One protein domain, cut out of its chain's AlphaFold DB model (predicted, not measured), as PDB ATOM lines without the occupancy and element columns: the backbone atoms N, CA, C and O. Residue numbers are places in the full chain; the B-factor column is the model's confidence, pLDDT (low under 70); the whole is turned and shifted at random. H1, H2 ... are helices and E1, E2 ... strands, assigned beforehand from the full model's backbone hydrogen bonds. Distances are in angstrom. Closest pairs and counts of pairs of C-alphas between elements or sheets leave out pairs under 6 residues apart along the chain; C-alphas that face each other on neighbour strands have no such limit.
ATOM      1  N   PRO A  86     172.205 100.594 139.934       94.81
ATOM      2  CA  PRO A  86     171.630 101.918 140.181       94.81
ATOM      3  C   PRO A  86     170.411 102.235 139.311       94.81
ATOM      4  O   PRO A  86     169.543 102.973 139.742       94.81
ATOM      5  N   VAL A  87     170.320 101.660 138.106       96.31
ATOM      6  CA  VAL A  87     169.149 101.840 137.241       96.31
ATOM      7  C   VAL A  87     167.942 101.086 137.793       96.31
ATOM      8  O   VAL A  87     166.847 101.641 137.838       96.31
ATOM      9  N   PHE A  88     168.144  99.845 138.243       94.75
ATOM     10  CA  PHE A  88     167.099  99.081 138.924       94.75
ATOM     11  C   PHE A  88     166.664  99.734 140.226       94.75
ATOM     12  O   PHE A  88     165.472  99.891 140.449       94.75
ATOM     13  N   ASP A  89     167.622 100.124 141.058       95.12
ATOM     14  CA  ASP A  89     167.357 100.717 142.362       95.12
ATOM     15  C   ASP A  89     166.605 102.042 142.205       95.12
ATOM     16  O   ASP A  89     165.566 102.210 142.831       95.12
ATOM     17  N   SER A  90     167.027 102.923 141.287       96.94
ATOM     18  CA  SER A  90     166.274 104.145 140.971       96.94
ATOM     19  C   SER A  90     164.855 103.864 140.482       96.94
ATOM     20  O   SER A  90     163.916 104.538 140.889       96.94
ATOM     21  N   CYS A  91     164.686 102.868 139.610       96.50
ATOM     22  CA  CYS A  91     163.380 102.525 139.054       96.50
ATOM     23  C   CYS A  91     162.422 101.987 140.126       96.50
ATOM     24  O   CYS A  91     161.309 102.474 140.270       96.50
ATOM     25  N   VAL A  92     162.878 101.016 140.918       93.62
ATOM     26  CA  VAL A  92     162.087 100.388 141.985       93.62
ATOM     27  C   VAL A  92     161.795 101.393 143.100       93.62
ATOM     28  O   VAL A  92     160.680 101.416 143.615       93.62
ATOM     29  N   LEU A  93     162.756 102.238 143.485       94.00
ATOM     30  CA  LEU A  93     162.524 103.289 144.482       94.00
ATOM     31  C   LEU A  93     161.624 104.412 143.955       94.00
ATOM     32  O   LEU A  93     160.935 105.035 144.761       94.00
ATOM     33  N   MET A  94     161.562 104.588 142.630       94.06
ATOM     34  CA  MET A  94     160.893 105.699 141.944       94.06
ATOM     35  C   MET A  94     161.534 107.052 142.287       94.06
ATOM     36  O   MET A  94     160.869 108.078 142.384       94.06
ATOM     37  N   GLU A  95     162.854 107.052 142.483       95.75
ATOM     38  CA  GLU A  95     163.641 108.237 142.822       95.75
ATOM     39  C   GLU A  95     165.081 108.121 142.299       95.75
ATOM     40  O   GLU A  95     165.540 107.065 141.852       95.75
ATOM     41  N   SER A  96     165.822 109.230 142.314       96.88
ATOM     42  CA  SER A  96     167.236 109.202 141.925       96.88
ATOM     43  C   SER A  96     168.054 108.454 142.978       96.88
ATOM     44  O   SER A  96     167.917 108.711 144.168       96.88
ATOM     45  N   TYR A  97     168.930 107.544 142.548       96.50
ATOM     46  CA  TYR A  97     169.711 106.701 143.451       96.50
ATOM     47  C   TYR A  97     171.142 106.518 142.945       96.50
ATOM     48  O   TYR A  97     171.382 106.066 141.819       96.50
ATOM     49  N   LYS A  98     172.122 106.843 143.799       94.56
ATOM     50  CA  LYS A  98     173.547 106.899 143.432       94.56
ATOM     51  C   LYS A  98     173.732 107.708 142.138       94.56
ATOM     52  O   LYS A  98     173.347 108.867 142.071       94.56
ATOM     53  N   ALA A  99     174.311 107.107 141.100       94.69
ATOM     54  CA  ALA A  99     174.538 107.752 139.805       94.69
ATOM     55  C   ALA A  99     173.357 107.608 138.818       94.69
ATOM     56  O   ALA A  99     173.507 107.934 137.639       94.69
ATOM     57  N   GLY A 100     172.222 107.051 139.254       96.25
ATOM     58  CA  GLY A 100     170.981 106.982 138.486       96.25
ATOM     59  C   GLY A 100     170.100 108.199 138.758       96.25
ATOM     60  O   GLY A 100     169.761 108.475 139.907       96.25
ATOM     61  N   THR A 101     169.715 108.921 137.708       97.56
ATOM     62  CA  THR A 101     168.764 110.038 137.792       97.56
ATOM     63  C   THR A 101     167.398 109.571 137.320       97.56
ATOM     64  O   THR A 101     167.262 109.161 136.166       97.56
ATOM     65  N   TYR A 102     166.397 109.648 138.187       97.38
ATOM     66  CA  TYR A 102     165.018 109.291 137.870       97.38
ATOM     67  C   TYR A 102     164.214 110.527 137.469       97.38
ATOM     68  O   TYR A 102     164.336 111.589 138.078       97.38
ATOM     69  N   GLN A 103     163.387 110.374 136.442       96.94
ATOM     70  CA  GLN A 103     162.399 111.354 136.028       96.94
ATOM     71  C   GLN A 103     161.083 110.627 135.781       96.94
ATOM     72  O   GLN A 103     160.989 109.850 134.833       96.94
ATOM     73  N   GLU A 104     160.076 110.905 136.596       96.62
ATOM     74  CA  GLU A 104     158.726 110.404 136.361       96.62
ATOM     75  C   GLU A 104     158.144 110.987 135.066       96.62
ATOM     76  O   GLU A 104     158.407 112.140 134.694       96.62
ATOM     77  N   LEU A 105     157.365 110.175 134.360       94.88
ATOM     78  CA  LEU A 105     156.549 110.622 133.246       94.88
ATOM     79  C   LEU A 105     155.285 111.267 133.811       94.88
ATOM     80  O   LEU A 105     154.289 110.603 134.059       94.88
ATOM     81  N   GLY A 106     155.360 112.576 134.043       81.69
ATOM     82  CA  GLY A 106     154.203 113.367 134.451       81.69
ATOM     83  C   GLY A 106     153.243 113.663 133.295       81.69
ATOM     84  O   GLY A 106     153.576 113.487 132.121       81.69
ATOM     85  N   GLY A 107     152.072 114.191 133.649       84.81
ATOM     86  CA  GLY A 107     150.989 114.523 132.722       84.81
ATOM     87  C   GLY A 107     149.789 113.596 132.883       84.81
ATOM     88  O   GLY A 107     149.823 112.639 133.654       84.81
ATOM     89  N   GLU A 108     148.712 113.905 132.167       86.94
ATOM     90  CA  GLU A 108     147.522 113.058 132.148       86.94
ATOM     91  C   GLU A 108     147.784 111.830 131.268       86.94
ATOM     92  O   GLU A 108     148.217 111.950 130.116       86.94
ATOM     93  N   ALA A 109     147.566 110.642 131.833       92.56
ATOM     94  CA  ALA A 109     147.664 109.400 131.083       92.56
ATOM     95  C   ALA A 109     146.514 109.321 130.075       92.56
ATOM     96  O   ALA A 109     145.367 109.614 130.402       92.56
ATOM     97  N   THR A 110     146.805 108.882 128.856       94.81
ATOM     98  CA  THR A 110     145.778 108.558 127.864       94.81
ATOM     99  C   THR A 110     145.494 107.064 127.909       94.81
ATOM    100  O   THR A 110     146.434 106.265 127.904       94.81
ATOM    101  N   ILE A 111     144.212 106.700 127.926       94.81
ATOM    102  CA  ILE A 111     143.748 105.316 127.810       94.81
ATOM    103  C   ILE A 111     143.107 105.136 126.431       94.81
ATOM    104  O   ILE A 111     142.290 105.960 126.023       94.81
ATOM    105  N   SER A 112     143.493 104.087 125.708       93.81
ATOM    106  CA  SER A 112     142.960 103.756 124.384       93.81
ATOM    107  C   SER A 112     142.794 102.250 124.221       93.81
ATOM    108  O   SER A 112     143.761 101.506 124.361       93.81
ATOM    109  N   ASP A 113     141.590 101.808 123.865       92.06
ATOM    110  CA  ASP A 113     141.298 100.399 123.561       92.06
ATOM    111  C   ASP A 113     141.390 100.091 122.051       92.06
ATOM    112  O   ASP A 113     141.339  98.933 121.632       92.06
ATOM    113  N   ASP A 114     141.576 101.130 121.227       90.00
ATOM    114  CA  ASP A 114     141.572 101.039 119.763       90.00
ATOM    115  C   ASP A 114     142.985 101.080 119.149       90.00
ATOM    116  O   ASP A 114     143.182 100.671 118.004       90.00
ATOM    117  N   GLU A 115     143.999 101.560 119.885       90.31
ATOM    118  CA  GLU A 115     145.366 101.720 119.357       90.31
ATOM    119  C   GLU A 115     146.023 100.375 119.004       90.31
ATOM    120  O   GLU A 115     146.772 100.252 118.023       90.31
ATOM    121  N   ILE A 116     145.763  99.351 119.817       90.88
ATOM    122  CA  ILE A 116     146.281  98.000 119.622       90.88
ATOM    123  C   ILE A 116     145.112  97.024 119.776       90.88
ATOM    124  O   ILE A 116     144.627  96.840 120.891       90.88
ATOM    125  N   PRO A 117     144.683  96.341 118.697       91.00
ATOM    126  CA  PRO A 117     143.546  95.431 118.759       91.00
ATOM    127  C   PRO A 117     143.691  94.383 119.869       91.00
ATOM    128  O   PRO A 117     144.646  93.603 119.875       91.00
ATOM    129  N   GLY A 118     142.722  94.350 120.787       91.12
ATOM    130  CA  GLY A 118     142.682  93.399 121.904       91.12
ATOM    131  C   GLY A 118     143.437  93.829 123.165       91.12
ATOM    132  O   GLY A 118     143.496  93.042 124.113       91.12
ATOM    133  N   TYR A 119     143.978  95.047 123.196       94.88
ATOM    134  CA  TYR A 119     144.685  95.606 124.343       94.88
ATOM    135  C   TYR A 119     144.066  96.934 124.775       94.88
ATOM    136  O   TYR A 119     143.711  97.752 123.935       94.88
ATOM    137  N   SER A 120     144.034  97.164 126.086       95.44
ATOM    138  CA  SER A 120     143.828  98.488 126.666       95.44
ATOM    139  C   SER A 120     145.186  99.141 126.902       95.44
ATOM    140  O   SER A 120     146.034  98.594 127.617       95.44
ATOM    141  N   VAL A 121     145.428 100.269 126.242       96.06
ATOM    142  CA  VAL A 121     146.711 100.975 126.230       96.06
ATOM    143  C   VAL A 121     146.653 102.169 127.165       96.06
ATOM    144  O   VAL A 121     145.940 103.122 126.881       96.06
ATOM    145  N   LEU A 122     147.454 102.156 128.229       96.56
ATOM    146  CA  LEU A 122     147.697 103.326 129.073       96.56
ATOM    147  C   LEU A 122     149.056 103.925 128.707       96.56
ATOM    148  O   LEU A 122     150.070 103.223 128.729       96.56
ATOM    149  N   SER A 123     149.092 105.210 128.348       96.62
ATOM    150  CA  SER A 123     150.318 105.862 127.881       96.62
ATOM    151  C   SER A 123     150.470 107.326 128.296       96.62
ATOM    152  O   SER A 123     149.498 108.032 128.552       96.62
ATOM    153  N   TYR A 124     151.722 107.782 128.323       96.12
ATOM    154  CA  TYR A 124     152.154 109.143 128.626       96.12
ATOM    155  C   TYR A 124     152.957 109.709 127.461       96.12
ATOM    156  O   TYR A 124     153.836 109.043 126.905       96.12
ATOM    157  N   GLN A 125     152.717 110.977 127.132       94.44
ATOM    158  CA  GLN A 125     153.507 111.690 126.136       94.44
ATOM    159  C   GLN A 125     154.718 112.360 126.781       94.44
ATOM    160  O   GLN A 125     154.591 113.237 127.631       94.44
ATOM    161  N   HIS A 126     155.919 112.006 126.325       92.06
ATOM    162  CA  HIS A 126     157.152 112.646 126.765       92.06
ATOM    163  C   HIS A 126     158.033 113.002 125.573       92.06
ATOM    164  O   HIS A 126     158.549 112.131 124.874       92.06
ATOM    165  N   LYS A 127     158.239 114.309 125.359       90.00
ATOM    166  CA  LYS A 127     159.040 114.850 124.244       90.00
ATOM    167  C   LYS A 127     158.577 114.331 122.871       90.00
ATOM    168  O   LYS A 127     159.401 114.015 122.017       90.00
ATOM    169  N   GLY A 128     157.258 114.245 122.681       89.25
ATOM    170  CA  GLY A 128     156.633 113.790 121.433       89.25
ATOM    171  C   GLY A 128     156.704 112.279 121.194       89.25
ATOM    172  O   GLY A 128     156.485 111.837 120.070       89.25
ATOM    173  N   ILE A 129     157.047 111.493 122.216       91.62
ATOM    174  CA  ILE A 129     157.088 110.031 122.157       91.62
ATOM    175  C   ILE A 129     156.130 109.485 123.212       91.62
ATOM    176  O   ILE A 129     156.201 109.889 124.373       91.62
ATOM    177  N   SER A 130     155.280 108.545 122.800       93.94
ATOM    178  CA  SER A 130     154.395 107.810 123.703       93.94
ATOM    179  C   SER A 130     155.180 106.738 124.461       93.94
ATOM    180  O   SER A 130     155.944 105.981 123.860       93.94
ATOM    181  N   TYR A 131     155.005 106.673 125.773       96.44
ATOM    182  CA  TYR A 131     155.526 105.621 126.639       96.44
ATOM    183  C   TYR A 131     154.351 105.019 127.386       96.44
ATOM    184  O   TYR A 131     153.579 105.758 127.987       96.44
ATOM    185  N   GLY A 132     154.197 103.703 127.365       96.25
ATOM    186  CA  GLY A 132     153.023 103.107 127.983       96.25
ATOM    187  C   GLY A 132     153.121 101.624 128.265       96.25
ATOM    188  O   GLY A 132     154.185 101.003 128.146       96.25
ATOM    189  N   TYR A 133     151.970 101.086 128.639       96.75
ATOM    190  CA  TYR A 133     151.716  99.687 128.915       96.75
ATOM    191  C   TYR A 133     150.391  99.290 128.267       96.75
ATOM    192  O   TYR A 133     149.382  99.975 128.416       96.75
ATOM    193  N   ALA A 134     150.399  98.181 127.542       96.62
ATOM    194  CA  ALA A 134     149.221  97.593 126.927       96.62
ATOM    195  C   ALA A 134     148.838  96.328 127.687       96.62
ATOM    196  O   ALA A 134     149.563  95.331 127.635       96.62
ATOM    197  N   SER A 135     147.688  96.371 128.354       94.75
ATOM    198  CA  SER A 135     147.113  95.239 129.073       94.75
ATOM    199  C   SER A 135     146.126  94.498 128.180       94.75
ATOM    200  O   SER A 135     145.204  95.093 127.626       94.75
ATOM    201  N   SER A 136     146.315  93.193 128.015       91.25
ATOM    202  CA  SER A 136     145.388  92.360 127.244       91.25
ATOM    203  C   SER A 136     144.291  91.790 128.139       91.25
ATOM    204  O   SER A 136     144.569  91.153 129.158       91.25
ATOM    205  N   ALA A 137     143.034  91.889 127.708       79.69
ATOM    206  CA  ALA A 137     141.930  91.172 128.354       79.69
ATOM    207  C   ALA A 137     142.002  89.641 128.138       79.69
ATOM    208  O   ALA A 137     141.340  88.872 128.831       79.69
ATOM    209  N   ARG A 138     142.807  89.183 127.170       74.19
ATOM    210  CA  ARG A 138     143.013  87.771 126.803       74.19
ATOM    211  C   ARG A 138     144.340  87.239 127.362       74.19
ATOM    212  O   ARG A 138     145.176  88.002 127.837       74.19
ATOM    213  N   SER A 139     144.603  85.941 127.206       70.31
ATOM    214  CA  SER A 139     145.880  85.284 127.567       70.31
ATOM    215  C   SER A 139     147.101  85.723 126.733       70.31
ATOM    216  O   SER A 139     148.194  85.173 126.874       70.31
ATOM    217  N   GLN A 140     146.934  86.711 125.853       72.88
ATOM    218  CA  GLN A 140     147.991  87.314 125.054       72.88
ATOM    219  C   GLN A 140     148.773  88.265 125.967       72.88
ATOM    220  O   GLN A 140     148.344  89.386 126.169       72.88
ATOM    221  N   GLY A 141     149.855  87.808 126.607       87.94
ATOM    222  CA  GLY A 141     150.563  88.588 127.635       87.94
ATOM    223  C   GLY A 141     150.835  90.059 127.271       87.94
ATOM    224  O   GLY A 141     150.966  90.416 126.097       87.94
ATOM    225  N   ASP A 142     150.946  90.894 128.300       95.50
ATOM    226  CA  ASP A 142     150.985  92.355 128.162       95.50
ATOM    227  C   ASP A 142     152.226  92.867 127.426       95.50
ATOM    228  O   ASP A 142     153.226  92.156 127.246       95.50
ATOM    229  N   LEU A 143     152.163  94.126 126.989       96.88
ATOM    230  CA  LEU A 143     153.220  94.768 126.214       96.88
ATOM    231  C   LEU A 143     153.681  96.064 126.881       96.88
ATOM    232  O   LEU A 143     152.873  96.877 127.317       96.88
ATOM    233  N   LEU A 144     154.988  96.311 126.862       97.25
ATOM    234  CA  LEU A 144     155.549  97.643 127.074       97.25
ATOM    235  C   LEU A 144     155.649  98.388 125.752       97.25
ATOM    236  O   LEU A 144     156.025  97.798 124.732       97.25
ATOM    237  N   ILE A 145     155.341  99.684 125.794       96.38
ATOM    238  CA  ILE A 145     155.250 100.548 124.620       96.38
ATOM    239  C   ILE A 145     156.240 101.702 124.739       96.38
ATOM    240  O   ILE A 145     156.289 102.383 125.762       96.38
ATOM    241  N   VAL A 146     157.001 101.931 123.665       95.62
ATOM    242  CA  VAL A 146     157.812 103.140 123.453       95.62
ATOM    243  C   VAL A 146     157.708 103.544 121.985       95.62
ATOM    244  O   VAL A 146     158.234 102.863 121.100       95.62
ATOM    245  N   GLY A 147     157.024 104.651 121.708       93.31
ATOM    246  CA  GLY A 147     156.655 105.063 120.358       93.31
ATOM    247  C   GLY A 147     155.911 103.939 119.637       93.31
ATOM    248  O   GLY A 147     154.957 103.375 120.156       93.31
ATOM    249  N   SER A 148     156.389 103.557 118.453       91.31
ATOM    250  CA  SER A 148     155.818 102.442 117.688       91.31
ATOM    251  C   SER A 148     156.296 101.058 118.147       91.31
ATOM    252  O   SER A 148     155.903 100.048 117.561       91.31
ATOM    253  N   GLN A 149     157.210 100.979 119.120       93.88
ATOM    254  CA  GLN A 149     157.765  99.709 119.570       93.88
ATOM    255  C   GLN A 149     156.928  99.079 120.668       93.88
ATOM    256  O   GLN A 149     156.488  99.746 121.598       93.88
ATOM    257  N   ARG A 150     156.789  97.758 120.566       94.69
ATOM    258  CA  ARG A 150     156.004  96.923 121.469       94.69
ATOM    259  C   ARG A 150     156.849  95.722 121.859       94.69
ATOM    260  O   ARG A 150     157.370  95.030 120.983       94.69
ATOM    261  N   MET A 151     156.997  95.465 123.151       95.38
ATOM    262  CA  MET A 151     157.699  94.281 123.644       95.38
ATOM    263  C   MET A 151     156.859  93.559 124.678       95.38
ATOM    264  O   MET A 151     156.415  94.167 125.644       95.38
ATOM    265  N   SER A 152     156.688  92.253 124.488       95.50
ATOM    266  CA  SER A 152     155.957  91.428 125.444       95.50
ATOM    267  C   SER A 152     156.705  91.318 126.765       95.50
ATOM    268  O   SER A 152     157.891  90.972 126.782       95.50
ATOM    269  N   ILE A 153     155.987  91.543 127.864       95.31
ATOM    270  CA  ILE A 153     156.525  91.422 129.220       95.31
ATOM    271  C   ILE A 153     156.985  89.996 129.537       95.31
ATOM    272  O   ILE A 153     157.967  89.805 130.246       95.31
ATOM    273  N   LEU A 154     156.367  88.991 128.907       93.06
ATOM    274  CA  LEU A 154     156.717  87.579 129.076       93.06
ATOM    275  C   LEU A 154     158.104  87.240 128.511       93.06
ATOM    276  O   LEU A 154     158.689  86.221 128.866       93.06
ATOM    277  N   LYS A 155     158.647  88.094 127.632       92.94
ATOM    278  CA  LYS A 155     160.003  87.954 127.079       92.94
ATOM    279  C   LYS A 155     161.059  88.691 127.906       92.94
ATOM    280  O   LYS A 155     162.226  88.711 127.514       92.94
ATOM    281  N   ALA A 156     160.676  89.322 129.018       95.12
ATOM    282  CA  ALA A 156     161.615  90.046 129.857       95.12
ATOM    283  C   ALA A 156     162.650  89.098 130.474       95.12
ATOM    284  O   ALA A 156     162.330  88.048 131.034       95.12
ATOM    285  N   LYS A 157     163.922  89.495 130.423       95.50
ATOM    286  CA  LYS A 157     164.992  88.785 131.115       95.50
ATOM    287  C   LYS A 157     164.852  89.018 132.617       95.50
ATOM    288  O   LYS A 157     165.013  90.145 133.090       95.50
ATOM    289  N   ARG A 158     164.603  87.948 133.373       93.06
ATOM    290  CA  ARG A 158     164.564  88.006 134.840       93.06
ATOM    291  C   ARG A 158     165.922  88.404 135.424       93.06
ATOM    292  O   ARG A 158     166.968  87.873 135.040       93.06
ATOM    293  N   VAL A 159     165.885  89.332 136.369       91.31
ATOM    294  CA  VAL A 159     166.996  89.779 137.210       91.31
ATOM    295  C   VAL A 159     166.570  89.527 138.651       91.31
ATOM    296  O   VAL A 159     166.030  90.404 139.322       91.31
ATOM    297  N   GLY A 160     166.752  88.284 139.087       87.19
ATOM    298  CA  GLY A 160     166.187  87.767 140.331       87.19
ATOM    299  C   GLY A 160     165.717  86.325 140.169       87.19
ATOM    300  O   GLY A 160     166.103  85.642 139.213       87.19
ATOM    301  N   LYS A 161     164.897  85.865 141.116       86.69
ATOM    302  CA  LYS A 161     164.302  84.517 141.100       86.69
ATOM    303  C   LYS A 161     162.919  84.519 140.451       86.69
ATOM    304  O   LYS A 161     162.491  83.509 139.900       86.69
ATOM    305  N   GLU A 162     162.252  85.657 140.521       89.19
ATOM    306  CA  GLU A 162     160.871  85.885 140.151       89.19
ATOM    307  C   GLU A 162     160.734  85.946 138.626       89.19
ATOM    308  O   GLU A 162     161.615  86.440 137.911       89.19
ATOM    309  N   SER A 163     159.635  85.391 138.121       90.19
ATOM    310  CA  SER A 163     159.333  85.410 136.690       90.19
ATOM    311  C   SER A 163     158.546  86.672 136.337       90.19
ATOM    312  O   SER A 163     157.796  87.146 137.187       90.19
ATOM    313  N   PRO A 164     158.694  87.209 135.112       91.88
ATOM    314  CA  PRO A 164     157.907  88.352 134.669       91.88
ATOM    315  C   PRO A 164     156.406  88.090 134.807       91.88
ATOM    316  O   PRO A 164     155.907  87.067 134.336       91.88
ATOM    317  N   GLU A 165     155.700  89.032 135.419       89.44
ATOM    318  CA  GLU A 165     154.262  88.965 135.667       89.44
ATOM    319  C   GLU A 165     153.551  90.255 135.237       89.44
ATOM    320  O   GLU A 165     154.176  91.302 135.024       89.44
ATOM    321  N   ARG A 166     152.227  90.175 135.107       90.38
ATOM    322  CA  ARG A 166     151.371  91.333 134.846       90.38
ATOM    323  C   ARG A 166     151.433  92.310 136.022       90.38
ATOM    324  O   ARG A 166     151.359  91.896 137.170       90.38
ATOM    325  N   ILE A 167     151.504  93.600 135.709       88.31
ATOM    326  CA  ILE A 167     151.320  94.683 136.680       88.31
ATOM    327  C   ILE A 167     150.016  95.409 136.356       88.31
ATOM    328  O   ILE A 167     149.667  95.521 135.180       88.31
ATOM    329  N   ASP A 168     149.306  95.912 137.367       88.94
ATOM    330  CA  ASP A 168     148.190  96.834 137.138       88.94
ATOM    331  C   ASP A 168     148.744  98.147 136.551       88.94
ATOM    332  O   ASP A 168     149.471  98.867 137.249       88.94
ATOM    333  N   PRO A 169     148.437  98.478 135.280       91.31
ATOM    334  CA  PRO A 169     148.985  99.662 134.637       91.31
ATOM    335  C   PRO A 169     148.510 100.967 135.287       91.31
ATOM    336  O   PRO A 169     149.188 101.978 135.120       91.31
ATOM    337  N   THR A 170     147.390 100.961 136.020       90.19
ATOM    338  CA  THR A 170     146.815 102.147 136.682       90.19
ATOM    339  C   THR A 170     147.442 102.436 138.047       90.19
ATOM    340  O   THR A 170     147.418 103.574 138.507       90.19
ATOM    341  N   GLN A 171     148.033 101.420 138.682       89.50
ATOM    342  CA  GLN A 171     148.771 101.546 139.946       89.50
ATOM    343  C   GLN A 171     150.291 101.640 139.740       89.50
ATOM    344  O   GLN A 171     151.033 101.875 140.696       89.50
ATOM    345  N   ALA A 172     150.764 101.428 138.512       93.12
ATOM    346  CA  ALA A 172     152.170 101.530 138.166       93.12
ATOM    347  C   ALA A 172     152.613 102.991 138.005       93.12
ATOM    348  O   ALA A 172     151.851 103.862 137.592       93.12
ATOM    349  N   VAL A 173     153.892 103.235 138.272       94.69
ATOM    350  CA  VAL A 173     154.563 104.506 138.028       94.69
ATOM    351  C   VAL A 173     155.527 104.342 136.864       94.69
ATOM    352  O   VAL A 173     156.277 103.364 136.763       94.69
ATOM    353  N   TYR A 174     155.500 105.331 135.981       97.12
ATOM    354  CA  TYR A 174     156.216 105.337 134.719       97.12
ATOM    355  C   TYR A 174     157.312 106.390 134.769       97.12
ATOM    356  O   TYR A 174     157.087 107.519 135.194       97.12
ATOM    357  N   GLY A 175     158.510 106.049 134.308       97.12
ATOM    358  CA  GLY A 175     159.641 106.957 134.405       97.12
ATOM    359  C   GLY A 175     160.748 106.680 133.406       97.12
ATOM    360  O   GLY A 175     160.812 105.643 132.745       97.12
ATOM    361  N   ILE A 176     161.670 107.628 133.317       97.12
ATOM    362  CA  ILE A 176     162.931 107.493 132.604       97.12
ATOM    363  C   ILE A 176     164.058 107.575 133.625       97.12
ATOM    364  O   ILE A 176     164.241 108.596 134.287       97.12
ATOM    365  N   VAL A 177     164.864 106.521 133.697       97.75
ATOM    366  CA  VAL A 177     166.122 106.535 134.442       97.75
ATOM    367  C   VAL A 177     167.258 106.872 133.486       97.75
ATOM    368  O   VAL A 177     167.392 106.268 132.422       97.75
ATOM    369  N   ARG A 178     168.111 107.823 133.859       96.44
ATOM    370  CA  ARG A 178     169.365 108.122 133.162       96.44
ATOM    371  C   ARG A 178     170.538 107.644 133.996       96.44
ATOM    372  O   ARG A 178     170.611 107.911 135.188       96.44
ATOM    373  N   TYR A 179     171.463 106.937 133.360       95.06
ATOM    374  CA  TYR A 179     172.699 106.485 133.987       95.06
ATOM    375  C   TYR A 179     173.829 106.575 132.970       95.06
ATOM    376  O   TYR A 179     173.800 105.910 131.925       95.06
ATOM    377  N   LYS A 180     174.834 107.403 133.278       91.19
ATOM    378  CA  LYS A 180     175.867 107.816 132.316       91.19
ATOM    379  C   LYS A 180     175.196 108.377 131.045       91.19
ATOM    380  O   LYS A 180     174.215 109.104 131.134       91.19
ATOM    381  N   ALA A 181     175.681 108.013 129.860       88.69
ATOM    382  CA  ALA A 181     175.128 108.450 128.578       88.69
ATOM    383  C   ALA A 181     173.912 107.626 128.094       88.69
ATOM    384  O   ALA A 181     173.592 107.648 126.908       88.69
ATOM    385  N   ARG A 182     173.262 106.841 128.967       91.56
ATOM    386  CA  ARG A 182     172.165 105.933 128.591       91.56
ATOM    387  C   ARG A 182     170.874 106.286 129.314       91.56
ATOM    388  O   ARG A 182     170.898 106.693 130.474       91.56
ATOM    389  N   ALA A 183     169.761 106.081 128.620       94.19
ATOM    390  CA  ALA A 183     168.417 106.226 129.156       94.19
ATOM    391  C   ALA A 183     167.717 104.865 129.187       94.19
ATOM    392  O   ALA A 183     167.968 103.999 128.347       94.19
ATOM    393  N   TYR A 184     166.834 104.697 130.158       96.69
ATOM    394  CA  TYR A 184     166.085 103.476 130.389       96.69
ATOM    395  C   TYR A 184     164.646 103.869 130.676       96.69
ATOM    396  O   TYR A 184     164.406 104.723 131.526       96.69
ATOM    397  N   TYR A 185     163.707 103.258 129.968       97.44
ATOM    398  CA  TYR A 185     162.302 103.342 130.329       97.44
ATOM    399  C   TYR A 185     162.043 102.387 131.493       97.44
ATOM    400  O   TYR A 185     162.504 101.244 131.471       97.44
ATOM    401  N   CYS A 186     161.374 102.892 132.516       97.06
ATOM    402  CA  CYS A 186     161.099 102.231 133.776       97.06
ATOM    403  C   CYS A 186     159.590 102.212 133.992       97.06
ATOM    404  O   CYS A 186     158.939 103.250 133.869       97.06
ATOM    405  N   VAL A 187     159.063 101.044 134.343       97.00
ATOM    406  CA  VAL A 187     157.701 100.899 134.855       97.00
ATOM    407  C   VAL A 187     157.782 100.091 136.135       97.00
ATOM    408  O   VAL A 187     158.195  98.932 136.102       97.00
ATOM    409  N   ALA A 188     157.438 100.714 137.255       94.88
ATOM    410  CA  ALA A 188     157.494 100.105 138.576       94.88
ATOM    411  C   ALA A 188     156.096 100.051 139.183       94.88
ATOM    412  O   ALA A 188     155.312 100.979 139.029       94.88
ATOM    413  N   SER A 189     155.779  98.972 139.885       90.88
ATOM    414  CA  SER A 189     154.525  98.846 140.624       90.88
ATOM    415  C   SER A 189     154.771  98.131 141.945       90.88
ATOM    416  O   SER A 189     155.766  97.415 142.118       90.88
ATOM    417  N   ASN A 190     153.857  98.320 142.889       82.31
ATOM    418  CA  ASN A 190     153.805  97.451 144.054       82.31
ATOM    419  C   ASN A 190     153.490  96.031 143.565       82.31
ATOM    420  O   ASN A 190     152.682  95.849 142.657       82.31
ATOM    421  N   PHE A 191     154.173  95.028 144.116       69.62
ATOM    422  CA  PHE A 191     153.997  93.644 143.678       69.62
ATOM    423  C   PHE A 191     152.562  93.176 143.987       69.62
ATOM    424  O   PHE A 191     152.203  92.993 145.155       69.62
ATOM    425  N   GLU A 192     151.723  93.014 142.958       61.78
ATOM    426  CA  GLU A 192     150.352  92.526 143.117       61.78
ATOM    427  C   GLU A 192     150.359  90.999 143.255       61.78
ATOM    428  O   GLU A 192     150.632  90.260 142.317       61.78
ATOM    429  N   GLY A 193     150.070  90.521 144.465       50.00
ATOM    430  CA  GLY A 193     150.056  89.091 144.794       50.00
ATOM    431  C   GLY A 193     150.286  88.798 146.274       50.00
ATOM    432  O   GLY A 193     150.049  87.687 146.741       50.00
ATOM    433  N   LEU A 194     150.714  89.800 147.043       47.91
ATOM    434  CA  LEU A 194     151.025  89.669 148.457       47.91
ATOM    435  C   LEU A 194     150.351  90.829 149.205       47.91
ATOM    436  O   LEU A 194     150.730  91.978 149.036       47.91
ATOM    437  N   GLY A 195     149.301  90.491 149.964       41.78
ATOM    438  CA  GLY A 195     148.387  91.352 150.731       41.78
ATOM    439  C   GLY A 195     148.773  92.823 150.954       41.78
ATOM    440  O   GLY A 195     149.854  93.145 151.437       41.78
ATOM    441  N   ARG A 196     147.799  93.721 150.733       50.03
ATOM    442  CA  ARG A 196     147.869  95.174 151.006       50.03
ATOM    443  C   ARG A 196     148.112  95.544 152.491       50.03
ATOM    444  O   ARG A 196     148.168  96.729 152.815       50.03
ATOM    445  N   SER A 197     148.295  94.574 153.395       48.47
ATOM    446  CA  SER A 197     148.639  94.782 154.807       48.47
ATOM    447  C   SER A 197     149.967  94.104 155.183       48.47
ATOM    448  O   SER A 197     150.242  92.961 154.822       48.47
ATOM    449  N   GLY A 198     150.816  94.821 155.927       55.88
ATOM    450  CA  GLY A 198     152.095  94.307 156.427       55.88
ATOM    451  C   GLY A 198     153.290  94.496 155.483       55.88
ATOM    452  O   GLY A 198     153.221  95.197 154.478       55.88
ATOM    453  N   SER A 199     154.423  93.890 155.857       55.31
ATOM    454  CA  SER A 199     155.798  94.104 155.345       55.31
ATOM    455  C   SER A 199     156.031  94.085 153.817       55.31
ATOM    456  O   SER A 199     157.130  94.424 153.371       55.31
ATOM    457  N   LEU A 200     155.008  93.730 153.040       61.88
ATOM    458  CA  LEU A 200     154.990  93.504 151.596       61.88
ATOM    459  C   LEU A 200     154.820  94.784 150.765       61.88
ATOM    460  O   LEU A 200     155.198  94.789 149.602       61.88
ATOM    461  N   GLN A 201     154.397  95.901 151.373       70.19
ATOM    462  CA  GLN A 201     154.398  97.232 150.726       70.19
ATOM    463  C   GLN A 201     155.800  97.697 150.293       70.19
ATOM    464  O   GLN A 201     155.956  98.629 149.507       70.19
ATOM    465  N   ASN A 202     156.837  97.049 150.826       83.81
ATOM    466  CA  ASN A 202     158.223  97.314 150.478       83.81
ATOM    467  C   ASN A 202     158.703  96.477 149.287       83.81
ATOM    468  O   ASN A 202     159.825  96.672 148.830       83.81
ATOM    469  N   ILE A 203     157.893  95.532 148.800       87.38
ATOM    470  CA  ILE A 203     158.225  94.708 147.643       87.38
ATOM    471  C   ILE A 203     157.637  95.356 146.397       87.38
ATOM    472  O   ILE A 203     156.426  95.537 146.273       87.38
ATOM    473  N   ARG A 204     158.513  95.694 145.457       90.69
ATOM    474  CA  ARG A 204     158.136  96.321 144.194       90.69
ATOM    475  C   ARG A 204     158.666  95.510 143.026       90.69
ATOM    476  O   ARG A 204     159.807  95.037 143.057       90.69
ATOM    477  N   ALA A 205     157.828  95.371 142.010       92.25
ATOM    478  CA  ALA A 205     158.188  94.826 140.714       92.25
ATOM    479  C   ALA A 205     158.562  95.974 139.775       92.25
ATOM    480  O   ALA A 205     157.956  97.045 139.820       92.25
ATOM    481  N   ALA A 206     159.547  95.755 138.911       95.19
ATOM    482  CA  ALA A 206     159.930  96.733 137.908       95.19
ATOM    483  C   ALA A 206     160.300  96.082 136.582       95.19
ATOM    484  O   ALA A 206     161.081  95.127 136.525       95.19
ATOM    485  N   TYR A 207     159.799  96.688 135.513       97.25
ATOM    486  CA  TYR A 207     160.245  96.471 134.151       97.25
ATOM    487  C   TYR A 207     161.174  97.595 133.711       97.25
ATOM    488  O   TYR A 207     160.882  98.775 133.908       97.25
ATOM    489  N   ILE A 208     162.290  97.228 133.080       97.56
ATOM    490  CA  ILE A 208     163.279  98.183 132.580       97.56
ATOM    491  C   ILE A 208     163.638  97.856 131.141       97.56
ATOM    492  O   ILE A 208     164.088  96.750 130.835       97.56
ATOM    493  N   ALA A 209     163.493  98.845 130.266       96.88
ATOM    494  CA  ALA A 209     163.847  98.754 128.860       96.88
ATOM    495  C   ALA A 209     164.956  99.765 128.524       96.88
ATOM    496  O   ALA A 209     164.708 100.977 128.541       96.88
ATOM    497  N   PRO A 210     166.190  99.323 128.212       95.75
ATOM    498  CA  PRO A 210     167.243 100.227 127.775       95.75
ATOM    499  C   PRO A 210     166.890 100.850 126.427       95.75
ATOM    500  O   PRO A 210     166.618 100.138 125.452       95.75
ATOM    501  N   LEU A 211     166.937 102.176 126.375       93.50
ATOM    502  CA  LEU A 211     166.610 102.954 125.192       93.50
ATOM    503  C   LEU A 211     167.875 103.205 124.368       93.50
ATOM    504  O   LEU A 211     168.911 103.638 124.875       93.50
ATOM    505  N   THR A 212     167.773 102.931 123.076       87.06
ATOM    506  CA  THR A 212     168.814 103.119 122.066       87.06
ATOM    507  C   THR A 212     168.303 104.030 120.958       87.06
ATOM    508  O   THR A 212     167.101 104.137 120.739       87.06
ATOM    509  N   GLY A 213     169.215 104.683 120.242       69.94
ATOM    510  CA  GLY A 213     168.874 105.610 119.164       69.94
ATOM    511  C   GLY A 213     168.928 107.078 119.584       69.94
ATOM    512  O   GLY A 213     168.853 107.425 120.763       69.94
ATOM    513  N   CYS A 214     169.113 107.952 118.594       54.59
ATOM    514  CA  CYS A 214     169.097 109.394 118.797       54.59
ATOM    515  C   CYS A 214     167.681 109.845 119.187       54.59
ATOM    516  O   CYS A 214     166.695 109.333 118.660       54.59
ATOM    517  N   SER A 215     167.602 110.829 120.082       56.44
ATOM    518  CA  SER A 215     166.457 111.285 120.892       56.44
ATOM    519  C   SER A 215     165.083 111.435 120.220       56.44
ATOM    520  O   SER A 215     164.100 111.610 120.927       56.44
ATOM    521  N   LYS A 216     165.000 111.407 118.886       62.72
ATOM    522  CA  LYS A 216     163.758 111.574 118.117       62.72
ATOM    523  C   LYS A 216     162.947 110.283 117.960       62.72
ATOM    524  O   LYS A 216     161.760 110.362 117.683       62.72
ATOM    525  N   ALA A 217     163.569 109.113 118.112       74.00
ATOM    526  CA  ALA A 217     162.882 107.822 118.019       74.00
ATOM    527  C   ALA A 217     163.624 106.762 118.852       74.00
ATOM    528  O   ALA A 217     164.356 105.938 118.291       74.00
ATOM    529  N   PRO A 218     163.510 106.810 120.193       85.69
ATOM    530  CA  PRO A 218     164.134 105.817 121.045       85.69
ATOM    531  C   PRO A 218     163.549 104.437 120.754       85.69
ATOM    532  O   PRO A 218     162.352 104.273 120.524       85.69
ATOM    533  N   LYS A 219     164.425 103.440 120.777       89.38
ATOM    534  CA  LYS A 219     164.099 102.033 120.603       89.38
ATOM    535  C   LYS A 219     164.534 101.251 121.824       89.38
ATOM    536  O   LYS A 219     165.677 101.362 122.266       89.38
ATOM    537  N   MET A 220     163.647 100.425 122.338       93.69
ATOM    538  CA  MET A 220     163.963  99.444 123.349       93.69
ATOM    539  C   MET A 220     164.862  98.358 122.745       93.69
ATOM    540  O   MET A 220     164.527  97.732 121.742       93.69
ATOM    541  N   SER A 221     166.031  98.157 123.348       91.50
ATOM    542  CA  SER A 221     167.017  97.147 122.915       91.50
ATOM    543  C   SER A 221     166.872  95.801 123.629       91.50
ATOM    544  O   SER A 221     167.529  94.827 123.273       91.50
ATOM    545  N   GLY A 222     166.009  95.746 124.638       93.50
ATOM    546  CA  GLY A 222     165.710  94.565 125.429       93.50
ATOM    547  C   GLY A 222     164.792  94.927 126.586       93.50
ATOM    548  O   GLY A 222     164.546  96.107 126.841       93.50
ATOM    549  N   LEU A 223     164.301  93.911 127.286       96.00
ATOM    550  CA  LEU A 223     163.429  94.079 128.436       96.00
ATOM    551  C   LEU A 223     163.942  93.253 129.607       96.00
ATOM    552  O   LEU A 223     164.332  92.099 129.429       96.00
ATOM    553  N   TYR A 224     163.921  93.841 130.795       96.75
ATOM    554  CA  TYR A 224     164.366  93.206 132.025       96.75
ATOM    555  C   TYR A 224     163.294  93.355 133.095       96.75
ATOM    556  O   TYR A 224     162.605  94.371 133.128       96.75
ATOM    557  N   TYR A 225     163.181  92.356 133.962       95.62
ATOM    558  CA  TYR A 225     162.218  92.325 135.059       95.62
ATOM    559  C   TYR A 225     162.927  92.003 136.371       95.62
ATOM    560  O   TYR A 225     163.826  91.159 136.393       95.62
ATOM    561  N   SER A 226     162.547  92.668 137.457       92.88
ATOM    562  CA  SER A 226     163.093  92.413 138.791       92.88
ATOM    563  C   SER A 226     162.043  92.685 139.855       92.88
ATOM    564  O   SER A 226     161.239  93.604 139.711       92.88
ATOM    565  N   VAL A 227     162.111  91.924 140.944       91.38
ATOM    566  CA  VAL A 227     161.353  92.165 142.171       91.38
ATOM    567  C   VAL A 227     162.349  92.468 143.279       91.38
ATOM    568  O   VAL A 227     163.332  91.742 143.452       91.38
ATOM    569  N   ARG A 228     162.144  93.563 144.015       90.62
ATOM    570  CA  ARG A 228     163.058  93.991 145.085       90.62
ATOM    571  C   ARG A 228     162.307  94.437 146.328       90.62
ATOM    572  O   ARG A 228     161.273  95.089 146.239       90.62
ATOM    573  N   ASP A 229     162.895  94.129 147.480       90.25
ATOM    574  CA  ASP A 229     162.536  94.735 148.761       90.25
ATOM    575  C   ASP A 229     163.310  96.049 148.917       90.25
ATOM    576  O   ASP A 229     164.532  96.035 149.098       90.25
ATOM    577  N   ILE A 230     162.612  97.183 148.851       90.38
ATOM    578  CA  ILE A 230     163.221  98.519 148.897       90.38
ATOM    579  C   ILE A 230     163.957  98.801 150.209       90.38
ATOM    580  O   ILE A 230     164.856  99.635 150.231       90.38
ATOM    581  N   ARG A 231     163.650  98.079 151.294       89.50
ATOM    582  CA  ARG A 231     164.358  98.219 152.581       89.50
ATOM    583  C   ARG A 231     165.772  97.652 152.538       89.50
ATOM    584  O   ARG A 231     166.597  98.000 153.374       89.50
ATOM    585  N   LYS A 232     166.047  96.751 151.589       90.44
ATOM    586  CA  LYS A 232     167.368  96.138 151.397       90.44
ATOM    587  C   LYS A 232     168.264  96.961 150.474       90.44
ATOM    588  O   LYS A 232     169.409  96.572 150.254       90.44
ATOM    589  N   ILE A 233     167.762  98.070 149.928       88.38
ATOM    590  CA  ILE A 233     168.558  99.004 149.138       88.38
ATOM    591  C   ILE A 233     169.241  99.969 150.121       88.38
ATOM    592  O   ILE A 233     168.541 100.694 150.828       88.38
TER     593      ILE A 233
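Overview. This is residues 86 to 233 of the 235 residues of an uncharacterized protein of Cupriavidus sp. L7L (UniProt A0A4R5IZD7). Two sheets of five strands stand partly face to face with their strands crossed, and the larger of them, E1, E7, E8, E9 and E10, curls round the helix H1 on the side away from the second sheet, E2 to E6. The very short helix H2 sits at one end of the curled sheet, and the long link of residues 153 to 172 leads from the second sheet back to the first. The printed part has 148 residues, with two named helices and ten named strands in the order H1 E1 E2 E3 E4 E5 E6 E7 E8 H2 E9 E10, and its class is mostly strand. The sheets run E1 E7 E8 E9 E10 and E2 E3 E4 E5 E6, both antiparallel throughout. The whole is compact, with a radius of gyration of the C-alphas of 14.5 A, and rounded, with spans of 39 by 38 by 28 A.

Along the chain. In the curled sheet, E1 is residues 100 to 104, 12.9 A long; E7 is residues 173 to 179, 18.7 A; E8 is residues 182 to 190, 25.5 A; E9, the longest strand, is residues 203 to 212, 28.9 A; and E10 is residues 224 to 229, 16.9 A, ending with C-alpha 229 at (162.536, 94.735, 148.761). H1 is residues 86 to 93, 10.2 A long, and begins with C-alpha 86 at (171.630, 101.918, 140.181). H2 is residues 199 to 202, 6.3 A. In the other sheet, E2 is residues 110 to 112, 6.6 A; E3 is residues 119 to 126, 21.3 A, from C-alpha 119 at (144.685, 95.606, 124.343); E4 is residues 129 to 136, 21.8 A; E5 is residues 143 to 146, 9.9 A; and E6 is residues 149 to 152, 10.3 A.

Arrangement. The sheet E1 E7 E8 E9 E10 is strongly twisted, with C-alphas up to 8.1 A off its best plane, and its edge strands are E1 and E10. E8 and E9 are antiparallel at 157 degrees, with N 187 and O 207 at 2.9 A. E7 and E8 form a hairpin, with N 186 and O 175 at 2.8 A. E1 and E7 pair through N 103 and O 176 at 2.9 A. E9 and E10 form a hairpin, with N 206 and O 226 at 2.9 A. H1 is on this sheet, which curls round it; the closest C-alphas of H1 and E8 are those of Val 92 and Ala 188, 5.7 A apart. In H1 every O i to N i+4 pair is within hydrogen-bond range, while H2 is too short for such a pair. H2 only grazes the sheet with its residues 199 to 202. The two sheets form a sandwich, two sheets face to face, with strands at 52 degrees; E4 and E8 are near each other, with 7 pairs of C-alphas within 10 A. E2 E3 E4 E5 E6 is a meander, each strand the antiparallel neighbour of the one before. In it N 112 and O 121 are 2.9 A apart, N 122 and O 133 2.9 A, N 134 and O 143 2.8 A, and N 144 and O 151 2.8 A. H1 is not on this sheet.

Size, cuts and confidence. The C-alphas of Gly 198 and Cys 214 are the two farthest apart, at 44.0 A. The printed part has no cut. The links E6 to E7 and E9 to E10 are long; residues 157 to 158 of the first pair with residues 224 to 225 of E10, parallel. The mean pLDDT of the printed part is 88.9, with residues 191 to 200 and 213 to 216 under 70.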